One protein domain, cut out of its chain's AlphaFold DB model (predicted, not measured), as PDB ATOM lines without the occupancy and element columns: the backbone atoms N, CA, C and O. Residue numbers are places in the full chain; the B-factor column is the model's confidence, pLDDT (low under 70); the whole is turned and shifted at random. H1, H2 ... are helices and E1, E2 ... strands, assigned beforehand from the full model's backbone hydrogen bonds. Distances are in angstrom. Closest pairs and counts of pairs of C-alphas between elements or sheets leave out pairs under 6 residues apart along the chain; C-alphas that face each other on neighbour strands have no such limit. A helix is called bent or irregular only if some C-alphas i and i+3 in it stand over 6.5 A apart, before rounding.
ATOM      1  N   ILE A 151      94.101 113.850 131.275       80.62
ATOM      2  CA  ILE A 151      95.141 114.813 131.687       80.62
ATOM      3  C   ILE A 151      95.722 115.564 130.479       80.62
ATOM      4  O   ILE A 151      95.996 116.761 130.554       80.62
ATOM      5  N   GLY A 152      95.903 114.886 129.342       78.12
ATOM      6  CA  GLY A 152      96.396 115.529 128.121       78.12
ATOM      7  C   GLY A 152      95.401 116.552 127.574       78.12
ATOM      8  O   GLY A 152      95.792 117.635 127.133       78.12
ATOM      9  N   ILE A 153      94.108 116.236 127.656       80.12
ATOM     10  CA  ILE A 153      93.012 117.100 127.201       80.12
ATOM     11  C   ILE A 153      92.856 118.314 128.122       80.12
ATOM     12  O   ILE A 153      92.687 119.439 127.644       80.12
ATOM     13  N   GLU A 154      92.950 118.107 129.434       82.38
ATOM     14  CA  GLU A 154      92.915 119.171 130.438       82.38
ATOM     15  C   GLU A 154      94.055 120.168 130.213       82.38
ATOM     16  O   GLU A 154      93.797 121.357 130.032       82.38
ATOM     17  N   ARG A 155      95.299 119.686 130.088       80.06
ATOM     18  CA  ARG A 155      96.467 120.541 129.809       80.06
ATOM     19  C   ARG A 155      96.295 121.362 128.537       80.06
ATOM     20  O   ARG A 155      96.598 122.554 128.525       80.06
ATOM     21  N   TYR A 156      95.787 120.753 127.466       79.44
ATOM     22  CA  TYR A 156      95.484 121.482 126.234       79.44
ATOM     23  C   TYR A 156      94.434 122.580 126.464       79.44
ATOM     24  O   TYR A 156      94.562 123.690 125.938       79.44
ATOM     25  N   SER A 157      93.404 122.289 127.259       81.25
ATOM     26  CA  SER A 157      92.335 123.239 127.581       81.25
ATOM     27  C   SER A 157      92.867 124.419 128.401       81.25
ATOM     28  O   SER A 157      92.600 125.572 128.057       81.25
ATOM     29  N   GLU A 158      93.695 124.157 129.415       81.75
ATOM     30  CA  GLU A 158      94.372 125.181 130.220       81.75
ATOM     31  C   GLU A 158      95.300 126.062 129.374       81.75
ATOM     32  O   GLU A 158      95.289 127.292 129.492       81.75
ATOM     33  N   GLN A 159      96.076 125.457 128.472       78.69
ATOM     34  CA  GLN A 159      96.940 126.187 127.544       78.69
ATOM     35  C   GLN A 159      96.128 127.059 126.582       78.69
ATOM     36  O   GLN A 159      96.482 128.213 126.330       78.69
ATOM     37  N   SER A 160      95.032 126.527 126.042       79.69
ATOM     38  CA  SER A 160      94.150 127.251 125.123       79.69
ATOM     39  C   SER A 160      93.493 128.443 125.814       79.69
ATOM     40  O   SER A 160      93.504 129.553 125.275       79.69
ATOM     41  N   LEU A 161      93.015 128.256 127.046       79.69
ATOM     42  CA  LEU A 161      92.475 129.328 127.875       79.69
ATOM     43  C   LEU A 161      93.541 130.388 128.184       79.69
ATOM     44  O   LEU A 161      93.291 131.582 128.019       79.69
ATOM     45  N   SER A 162      94.754 129.963 128.539       79.31
ATOM     46  CA  SER A 162      95.888 130.859 128.800       79.31
ATOM     47  C   SER A 162      96.245 131.701 127.572       79.31
ATOM     48  O   SER A 162      96.443 132.910 127.688       79.31
ATOM     49  N   LYS A 163      96.242 131.108 126.369       77.62
ATOM     50  CA  LYS A 163      96.440 131.836 125.102       77.62
ATOM     51  C   LYS A 163      95.349 132.883 124.870       77.62
ATOM     52  O   LYS A 163      95.659 133.989 124.434       77.62
ATOM     53  N   VAL A 164      94.085 132.561 125.150       79.44
ATOM     54  CA  VAL A 164      92.965 133.509 125.014       79.44
ATOM     55  C   VAL A 164      93.096 134.661 126.013       79.44
ATOM     56  O   VAL A 164      92.935 135.820 125.629       79.44
ATOM     57  N   ILE A 165      93.446 134.367 127.269       79.62
ATOM     58  CA  ILE A 165      93.670 135.375 128.314       79.62
ATOM     59  C   ILE A 165      94.828 136.302 127.929       79.62
ATOM     60  O   ILE A 165      94.674 137.522 127.990       79.62
ATOM     61  N   LEU A 166      95.953 135.748 127.464       76.06
ATOM     62  CA  LEU A 166      97.107 136.526 127.006       76.06
ATOM     63  C   LEU A 166      96.759 137.408 125.802       76.06
ATOM     64  O   LEU A 166      97.065 138.597 125.816       76.06
ATOM     65  N   LYS A 167      96.061 136.874 124.792       77.00
ATOM     66  CA  LYS A 167      95.586 137.666 123.642       77.00
ATOM     67  C   LYS A 167      94.676 138.814 124.077       77.00
ATOM     68  O   LYS A 167      94.810 139.926 123.574       77.00
ATOM     69  N   LYS A 168      93.769 138.567 125.028       76.50
ATOM     70  CA  LYS A 168      92.886 139.602 125.577       76.50
ATOM     71  C   LYS A 168      93.688 140.675 126.315       76.50
ATOM     72  O   LYS A 168      93.457 141.850 126.064       76.50
ATOM     73  N   ALA A 169      94.646 140.290 127.158       71.88
ATOM     74  CA  ALA A 169      95.522 141.223 127.866       71.88
ATOM     75  C   ALA A 169      96.354 142.087 126.900       71.88
ATOM     76  O   ALA A 169      96.420 143.300 127.071       71.88
ATOM     77  N   ILE A 170      96.900 141.482 125.838       67.50
ATOM     78  CA  ILE A 170      97.686 142.175 124.806       67.50
ATOM     79  C   ILE A 170      96.825 143.158 124.003       67.50
ATOM     80  O   ILE A 170      97.271 144.265 123.734       67.50
ATOM     81  N   ASN A 171      95.574 142.817 123.676       67.81
ATOM     82  CA  ASN A 171      94.668 143.746 122.989       67.81
ATOM     83  C   ASN A 171      94.319 144.989 123.834       67.81
ATOM     84  O   ASN A 171      93.966 146.022 123.271       67.81
ATOM     85  N   TYR A 172      94.424 144.916 125.167       60.44
ATOM     86  CA  TYR A 172      94.301 146.087 126.046       60.44
ATOM     87  C   TYR A 172      95.594 146.917 126.118       60.44
ATOM     88  O   TYR A 172      95.531 148.125 126.341       60.44
ATOM     89  N   THR A 173      96.760 146.305 125.901       59.81
ATOM     90  CA  THR A 173      98.061 146.982 125.838       59.81
ATOM     91  C   THR A 173      98.554 147.034 124.396       59.81
ATOM     92  O   THR A 173      99.362 146.207 123.983       59.81
ATOM     93  N   ASN A 174      98.085 148.010 123.613       62.62
ATOM     94  CA  ASN A 174      98.631 148.305 122.284       62.62
ATOM     95  C   ASN A 174     100.147 148.566 122.372       62.62
ATOM     96  O   ASN A 174     100.541 149.697 122.646       62.62
ATOM     97  N   ASN A 175     100.975 147.528 122.198       55.94
ATOM     98  CA  ASN A 175     102.285 147.521 121.534       55.94
ATOM     99  C   ASN A 175     103.023 146.179 121.736       55.94
ATOM    100  O   ASN A 175     103.098 145.652 122.842       55.94
ATOM    101  N   ASN A 176     103.670 145.732 120.651       55.22
ATOM    102  CA  ASN A 176     104.700 144.684 120.524       55.22
ATOM    103  C   ASN A 176     104.232 143.251 120.208       55.22
ATOM    104  O   ASN A 176     104.166 142.355 121.044       55.22
ATOM    105  N   SER A 177     104.049 143.032 118.907       54.28
ATOM    106  CA  SER A 177     103.777 141.771 118.209       54.28
ATOM    107  C   SER A 177     104.941 140.758 118.179       54.28
ATOM    108  O   SER A 177     104.751 139.638 117.714       54.28
ATOM    109  N   SER A 178     106.136 141.093 118.682       53.09
ATOM    110  CA  SER A 178     107.345 140.256 118.558       53.09
ATOM    111  C   SER A 178     107.548 139.213 119.669       53.09
ATOM    112  O   SER A 178     108.261 138.238 119.455       53.09
ATOM    113  N   VAL A 179     106.898 139.354 120.832       54.12
ATOM    114  CA  VAL A 179     107.007 138.390 121.958       54.12
ATOM    115  C   VAL A 179     106.156 137.126 121.724       54.12
ATOM    116  O   VAL A 179     106.400 136.073 122.310       54.12
ATOM    117  N   ILE A 180     105.184 137.201 120.809       50.84
ATOM    118  CA  ILE A 180     104.154 136.178 120.564       50.84
ATOM    119  C   ILE A 180     104.727 134.898 119.926       50.84
ATOM    120  O   ILE A 180     104.229 133.799 120.185       50.84
ATOM    121  N   ASN A 181     105.797 135.015 119.133       50.06
ATOM    122  CA  ASN A 181     106.331 133.884 118.371       50.06
ATOM    123  C   ASN A 181     107.208 132.948 119.217       50.06
ATOM    124  O   ASN A 181     107.171 131.741 119.000       50.06
ATOM    125  N   ASN A 182     107.915 133.469 120.225       47.50
ATOM    126  CA  ASN A 182     108.843 132.665 121.031       47.50
ATOM    127  C   ASN A 182     108.151 131.856 122.142       47.50
ATOM    128  O   ASN A 182     108.682 130.849 122.580       47.50
ATOM    129  N   ILE A 183     106.950 132.252 122.581       50.56
ATOM    130  CA  ILE A 183     106.176 131.486 123.579       50.56
ATOM    131  C   ILE A 183     105.384 130.343 122.910       50.56
ATOM    132  O   ILE A 183     105.001 129.377 123.565       50.56
ATOM    133  N   SER A 184     105.138 130.421 121.595       47.19
ATOM    134  CA  SER A 184     104.345 129.413 120.872       47.19
ATOM    135  C   SER A 184     105.088 128.105 120.591       47.19
ATOM    136  O   SER A 184     104.420 127.078 120.485       47.19
ATOM    137  N   SER A 185     106.420 128.117 120.454       44.75
ATOM    138  CA  SER A 185     107.195 126.921 120.086       44.75
ATOM    139  C   SER A 185     107.389 125.940 121.242       44.75
ATOM    140  O   SER A 185     107.356 124.735 121.017       44.75
ATOM    141  N   ASP A 186     107.522 126.436 122.472       44.69
ATOM    142  CA  ASP A 186     107.956 125.611 123.612       44.69
ATOM    143  C   ASP A 186     106.794 124.899 124.336       44.69
ATOM    144  O   ASP A 186     107.018 124.095 125.236       44.69
ATOM    145  N   ILE A 187     105.538 125.182 123.963       48.84
ATOM    146  CA  ILE A 187     104.336 124.732 124.698       48.84
ATOM    147  C   ILE A 187     103.559 123.627 123.952       48.84
ATOM    148  O   ILE A 187     102.688 122.978 124.534       48.84
ATOM    149  N   LEU A 188     103.868 123.364 122.678       46.50
ATOM    150  CA  LEU A 188     103.139 122.398 121.845       46.50
ATOM    151  C   LEU A 188     103.708 120.972 121.944       46.50
ATOM    152  O   LEU A 188     103.911 120.311 120.929       46.50
ATOM    153  N   GLU A 189     103.945 120.465 123.150       51.28
ATOM    154  CA  GLU A 189     104.087 119.017 123.315       51.28
ATOM    155  C   GLU A 189     102.680 118.411 123.261       51.28
ATOM    156  O   GLU A 189     101.943 118.361 124.248       51.28
ATOM    157  N   SER A 190     102.252 118.021 122.057       55.56
ATOM    158  CA  SER A 190     101.057 117.203 121.881       55.56
ATOM    159  C   SER A 190     101.287 115.888 122.619       55.56
ATOM    160  O   SER A 190     102.087 115.065 122.175       55.56
ATOM    161  N   VAL A 191     100.620 115.698 123.759       56.88
ATOM    162  CA  VAL A 191     100.698 114.427 124.479       56.88
ATOM    163  C   VAL A 191     100.016 113.376 123.615       56.88
ATOM    164  O   VAL A 191      98.797 113.400 123.441       56.88
ATOM    165  N   ASN A 192     100.828 112.520 123.009       59.94
ATOM    166  CA  ASN A 192     100.369 111.383 122.232       59.94
ATOM    167  C   ASN A 192     100.241 110.190 123.178       59.94
ATOM    168  O   ASN A 192     101.143 109.923 123.974       59.94
ATOM    169  N   GLU A 193      99.110 109.500 123.105       61.22
ATOM    170  CA  GLU A 193      98.917 108.208 123.752       61.22
ATOM    171  C   GLU A 193      99.532 107.119 122.871       61.22
ATOM    172  O   GLU A 193      99.601 107.256 121.650       61.22
ATOM    173  N   ILE A 194      99.993 106.036 123.487       61.75
ATOM    174  CA  ILE A 194     100.334 104.819 122.756       61.75
ATOM    175  C   ILE A 194      99.051 103.997 122.691       61.75
ATOM    176  O   ILE A 194      98.465 103.718 123.734       61.75
ATOM    177  N   ASP A 195      98.622 103.654 121.483       63.91
ATOM    178  CA  ASP A 195      97.433 102.843 121.239       63.91
ATOM    179  C   ASP A 195      97.792 101.664 120.326       63.91
ATOM    180  O   ASP A 195      98.666 101.778 119.460       63.91
ATOM    181  N   GLU A 196      97.127 100.532 120.524       59.72
ATOM    182  CA  GLU A 196      97.264  99.357 119.662       59.72
ATOM    183  C   GLU A 196      96.279  99.489 118.498       59.72
ATOM    184  O   GLU A 196      95.072  99.629 118.701       59.72
ATOM    185  N   VAL A 197      96.782  99.496 117.259       54.12
ATOM    186  CA  VAL A 197      95.938  99.693 116.071       54.12
ATOM    187  C   VAL A 197      96.008  98.478 115.149       54.12
ATOM    188  O   VAL A 197      96.918  98.371 114.329       54.12
ATOM    189  N   GLY A 198      94.962  97.648 115.193       52.47
ATOM    190  CA  GLY A 198      94.681  96.596 114.205       52.47
ATOM    191  C   GLY A 198      95.167  95.191 114.578       52.47
ATOM    192  O   GLY A 198      95.747  94.991 115.635       52.47
ATOM    193  N   ASP A 199      94.894  94.226 113.688       50.75
ATOM    194  CA  ASP A 199      95.202  92.787 113.850       50.75
ATOM    195  C   ASP A 199      96.710  92.477 113.963       50.75
ATOM    196  O   ASP A 199      97.091  91.387 114.385       50.75
ATOM    197  N   ASP A 200      97.564  93.438 113.605       52.41
ATOM    198  CA  ASP A 200      99.005  93.384 113.818       52.41
ATOM    199  C   ASP A 200      99.312  94.193 115.089       52.41
ATOM    200  O   ASP A 200      99.125  95.408 115.076       52.41
ATOM    201  N   GLU A 201      99.765  93.541 116.170       59.91
ATOM    202  CA  GLU A 201     100.104  94.095 117.503       59.91
ATOM    203  C   GLU A 201     101.217  95.175 117.468       59.91
ATOM    204  O   GLU A 201     102.303  95.050 118.042       59.91
ATOM    205  N   HIS A 202     100.990  96.263 116.742       66.06
ATOM    206  CA  HIS A 202     101.916  97.365 116.568       66.06
ATOM    207  C   HIS A 202     101.426  98.583 117.344       66.06
ATOM    208  O   HIS A 202     100.340  99.115 117.116       66.06
ATOM    209  N   LEU A 203     102.283  99.045 118.253       70.81
ATOM    210  CA  LEU A 203     102.059 100.236 119.061       70.81
ATOM    211  C   LEU A 203     102.211 101.491 118.195       70.81
ATOM    212  O   LEU A 203     103.287 101.759 117.652       70.81
ATOM    213  N   VAL A 204     101.143 102.280 118.094       69.69
ATOM    214  CA  VAL A 204     101.113 103.532 117.334       69.69
ATOM    215  C   VAL A 204     100.839 104.698 118.274       69.69
ATOM    216  O   VAL A 204      99.948 104.660 119.117       69.69
ATOM    217  N   LEU A 205     101.601 105.779 118.105       72.94
ATOM    218  CA  LEU A 205     101.337 107.044 118.787       72.94
ATOM    219  C   LEU A 205     100.072 107.683 118.197       72.94
ATOM    220  O   LEU A 205     100.087 108.159 117.061       72.94
ATOM    221  N   CYS A 206      98.995 107.708 118.976       73.62
ATOM    222  CA  CYS A 206      97.708 108.285 118.606       73.62
ATOM    223  C   CYS A 206      97.372 109.484 119.498       73.62
ATOM    224  O   CYS A 206      97.641 109.499 120.698       73.62
ATOM    225  N   ASN A 207      96.752 110.512 118.918       80.31
ATOM    226  CA  ASN A 207      96.272 111.663 119.672       80.31
ATOM    227  C   ASN A 207      94.745 111.690 119.662       80.31
ATOM    228  O   ASN A 207      94.130 112.329 118.804       80.31
ATOM    229  N   LYS A 208      94.144 111.030 120.658       82.38
ATOM    230  CA  LYS A 208      92.693 110.833 120.719       82.38
ATOM    231  C   LYS A 208      91.889 112.141 120.682       82.38
ATOM    232  O   LYS A 208      90.766 112.180 120.177       82.38
ATOM    233  N   ARG A 209      92.473 113.239 121.171       84.12
ATOM    234  CA  ARG A 209      91.879 114.583 121.106       84.12
ATOM    235  C   ARG A 209      91.771 115.089 119.666       84.12
ATOM    236  O   ARG A 209      90.703 115.552 119.280       84.12
ATOM    237  N   ILE A 210      92.863 115.028 118.899       83.38
ATOM    238  CA  ILE A 210      92.905 115.514 117.505       83.38
ATOM    239  C   ILE A 210      91.932 114.719 116.642       83.38
ATOM    240  O   ILE A 210      91.200 115.278 115.840       83.38
ATOM    241  N   ASP A 211      91.889 113.417 116.852       85.88
ATOM    242  CA  ASP A 211      90.996 112.515 116.136       85.88
ATOM    243  C   ASP A 211      89.518 112.848 116.360       85.88
ATOM    244  O   ASP A 211      88.728 112.847 115.420       85.88
ATOM    245  N   TYR A 212      89.152 113.196 117.596       87.75
ATOM    246  CA  TYR A 212      87.806 113.660 117.911       87.75
ATOM    247  C   TYR A 212      87.531 115.063 117.349       87.75
ATOM    248  O   TYR A 212      86.402 115.362 116.965       87.75
ATOM    249  N   GLU A 213      88.541 115.933 117.277       85.62
ATOM    250  CA  GLU A 213      88.443 117.255 116.642       85.62
ATOM    251  C   GLU A 213      88.234 117.144 115.122       85.62
ATOM    252  O   GLU A 213      87.461 117.909 114.553       85.62
ATOM    253  N   LEU A 214      88.858 116.149 114.486       87.25
ATOM    254  CA  LEU A 214      88.772 115.859 113.052       87.25
ATOM    255  C   LEU A 214      87.666 114.853 112.692       87.25
ATOM    256  O   LEU A 214      87.666 114.305 111.586       87.25
ATOM    257  N   ARG A 215      86.728 114.582 113.606       89.06
ATOM    258  CA  ARG A 215      85.640 113.631 113.351       89.06
ATOM    259  C   ARG A 215      84.693 114.138 112.246       89.06
ATOM    260  O   ARG A 215      84.484 115.347 112.134       89.06
ATOM    261  N   PRO A 216      84.074 113.237 111.462       88.75
ATOM    262  CA  PRO A 216      83.059 113.606 110.477       88.75
ATOM    263  C   PRO A 216      81.907 114.407 111.093       88.75
ATOM    264  O   PRO A 216      81.501 114.156 112.231       88.75
ATOM    265  N   ASN A 217      81.316 115.317 110.313       89.12
ATOM    266  CA  ASN A 217      80.175 116.132 110.753       89.12
ATOM    267  C   ASN A 217      78.964 115.284 111.184       89.12
ATOM    268  O   ASN A 217      78.204 115.693 112.063       89.12
ATOM    269  N   GLU A 218      78.813 114.087 110.613       89.50
ATOM    270  CA  GLU A 218      77.790 113.097 110.978       89.50
ATOM    271  C   GLU A 218      77.896 112.677 112.453       89.50
ATOM    272  O   GLU A 218      76.884 112.507 113.130       89.50
ATOM    273  N   LEU A 219      79.118 112.616 112.992       89.56
ATOM    274  CA  LEU A 219      79.418 112.232 114.376       89.56
ATOM    275  C   LEU A 219      79.549 113.447 115.311       89.56
ATOM    276  O   LEU A 219      80.065 113.343 116.424       89.56
ATOM    277  N   SER A 220      79.087 114.627 114.888       88.56
ATOM    278  CA  SER A 220      79.155 115.851 115.701       88.56
ATOM    279  C   SER A 220      78.346 115.762 117.000       88.56
ATOM    280  O   SER A 220      78.757 116.356 117.998       88.56
ATOM    281  N   HIS A 221      77.250 114.997 116.986       91.00
ATOM    282  CA  HIS A 221      76.318 114.803 118.100       91.00
ATOM    283  C   HIS A 221      76.839 113.872 119.204       91.00
ATOM    284  O   HIS A 221      76.302 113.884 120.310       91.00
ATOM    285  N   ILE A 222      77.869 113.080 118.909       92.44
ATOM    286  CA  ILE A 222      78.421 112.067 119.809       92.44
ATOM    287  C   ILE A 222      79.470 112.712 120.709       92.44
ATOM    288  O   ILE A 222      80.258 113.540 120.247       92.44
ATOM    289  N   CYS A 223      79.488 112.341 121.991       90.44
ATOM    290  CA  CYS A 223      80.500 112.831 122.922       90.44
ATOM    291  C   CYS A 223      81.844 112.094 122.759       90.44
ATOM    292  O   CYS A 223      81.923 111.020 122.169       90.44
ATOM    293  N   LEU A 224      82.925 112.650 123.319       87.81
ATOM    294  CA  LEU A 224      84.270 112.068 123.209       87.81
ATOM    295  C   LEU A 224      84.329 110.603 123.663       87.81
ATOM    296  O   LEU A 224      85.020 109.798 123.046       87.81
ATOM    297  N   TYR A 225      83.625 110.267 124.744       89.06
ATOM    298  CA  TYR A 225      83.641 108.916 125.294       89.06
ATOM    299  C   TYR A 225      82.945 107.915 124.369       89.06
ATOM    300  O   TYR A 225      83.539 106.902 124.018       89.06
ATOM    301  N   GLU A 226      81.727 108.226 123.924       89.56
ATOM    302  CA  GLU A 226      80.969 107.383 122.989       89.56
ATOM    303  C   GLU A 226      81.708 107.213 121.657       89.56
ATOM    304  O   GLU A 226      81.750 106.117 121.110       89.56
ATOM    305  N   PHE A 227      82.383 108.264 121.178       90.12
ATOM    306  CA  PHE A 227      83.192 108.184 119.964       90.12
ATOM    307  C   PHE A 227      84.281 107.106 120.062       90.12
ATOM    308  O   PHE A 227      84.484 106.370 119.105       90.12
ATOM    309  N   TYR A 228      84.949 106.967 121.211       88.12
ATOM    310  CA  TYR A 228      85.978 105.938 121.409       88.12
ATOM    311  C   TYR A 228      85.454 104.593 121.906       88.12
ATOM    312  O   TYR A 228      86.121 103.582 121.716       88.12
ATOM    313  N   SER A 229      84.291 104.580 122.554       87.25
ATOM    314  CA  SER A 229      83.591 103.356 122.948       87.25
ATOM    315  C   SER A 229      83.091 102.593 121.725       87.25
ATOM    316  O   SER A 229      83.290 101.383 121.621       87.25
ATOM    317  N   ASP A 230      82.475 103.312 120.786       86.75
ATOM    318  CA  ASP A 230      81.675 102.690 119.732       86.75
ATOM    319  C   ASP A 230      82.418 102.625 118.392       86.75
ATOM    320  O   ASP A 230      82.112 101.778 117.551       86.75
ATOM    321  N   TYR A 231      83.421 103.487 118.191       86.50
ATOM    322  CA  TYR A 231      84.187 103.557 116.950       86.50
ATOM    323  C   TYR A 231      85.661 103.245 117.187       86.50
ATOM    324  O   TYR A 231      86.292 103.709 118.134       86.50
ATOM    325  N   ARG A 232      86.239 102.486 116.254       80.50
ATOM    326  CA  ARG A 232      87.668 102.163 116.221       80.50
ATOM    327  C   ARG A 232      88.282 102.640 114.920       80.50
ATOM    328  O   ARG A 232      87.658 102.576 113.861       80.50
ATOM    329  N   LYS A 233      89.538 103.064 114.984       78.94
ATOM    330  CA  LYS A 233      90.312 103.360 113.784       78.94
ATOM    331  C   LYS A 233      90.741 102.063 113.116       78.94
ATOM    332  O   LYS A 233      91.342 101.205 113.751       78.94
ATOM    333  N   ALA A 234      90.478 101.959 111.822       77.12
ATOM    334  CA  ALA A 234      91.000 100.895 110.981       77.12
ATOM    335  C   ALA A 234      91.851 101.502 109.866       77.12
ATOM    336  O   ALA A 234      91.560 102.584 109.349       77.12
ATOM    337  N   LYS A 235      92.924 100.805 109.491       75.12
ATOM    338  CA  LYS A 235      93.720 101.170 108.321       75.12
ATOM    339  C   LYS A 235      92.889 100.877 107.074       75.12
ATOM    340  O   LYS A 235      92.483  99.737 106.882       75.12
ATOM    341  N   LEU A 236      92.661 101.878 106.221       74.00
ATOM    342  CA  LEU A 236      91.989 101.635 104.943       74.00
ATOM    343  C   LEU A 236      92.826 100.682 104.089       74.00
ATOM    344  O   LEU A 236      93.993 100.969 103.786       74.00
ATOM    345  N   THR A 237      92.214  99.581 103.663       78.12
ATOM    346  CA  THR A 237      92.808  98.702 102.661       78.12
ATOM    347  C   THR A 237      92.706  99.337 101.274       78.12
ATOM    348  O   THR A 237      91.953 100.284 101.038       78.12
TER     349      THR A 237
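This is residues 151 to 237 of the 254 residues of the protein "Hypothetical protein" of Rotaria sordida (UniProt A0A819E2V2). One long helix, H1, makes an arm that leads away from a small, loosely built head; beyond Tyr 172 the backbone turns round within residues 171 to 179, which stick out free, and runs back through the short helix H2 and an extended stretch to the head. The head holds a two-stranded hairpin, E1 and E2, and two short helices, H3 and H4, joined by loops. The printed part has 87 residues, with four named helices and two named strands in the order H1, H2, E1, E2, H3, H4; the sheet, E1 - E2, is antiparallel, and the class is mostly helix. The whole is elongated, spanning 55 by 29 by 25 A, and only just loose, close to extended, with a radius of gyration of the C-alphas of 17.7 A.

H1, residues 151 to 172, and H2, residues 180 to 185, are near each other, with 6 pairs of C-alphas within 10 A. E1, residues 193 to 196, and E2, residues 203 to 206, form a hairpin, antiparallel at 134 degrees between their directions. N 193 and O 206 are 2.8 A apart and N 204 and O 195 are 2.9 A apart, both within hydrogen-bond range. H3, residues 208 to 213, is close to H1 but not clearly touching: their closest C-alphas, of Ile 153 and Arg 209, are 6.7 A apart. These two run the same way at a steep tilt of 48 degrees. H4, residues 224 to 230, is close to H3 but not clearly touching, with the closest C-alphas, of Tyr 212 and Leu 224, 6.6 A apart. Their lines are about perpendicular, at 74 degrees. Among the pairs that stay apart are H1 and H4, H1 and E1, and H2 and H3. In H1, H3 and H4 every O i to N i+4 pair is within hydrogen-bond range; in H2 0 of 2 are, and 0 of 3 O i to N i+3 pairs.

H1 begins at C-alpha 151 (95.141, 114.813, 131.687) and ends at C-alpha 172 (94.301, 146.087, 126.046), 31.8 A in length. H2 measures 9.8 A and is neither bent nor irregular, but only just: C-alphas 182 and 185 are 6.0 A apart. E1 measures 9.9 A, E2 9.2 A and H3 8.7 A. H4 measures 10.3 A and ends at C-alpha 230 (81.675, 102.690, 119.732).

The two C-alphas farthest apart are those of Asn 174 and Asp 199, at 56.3 A. The printed part has no cut. The link from E2 to H3 is tight, with 1 residue; the others are short, and none is long. The mean pLDDT of the printed part is 72.0, and residues 170 to 202 and residue 204 are under 70.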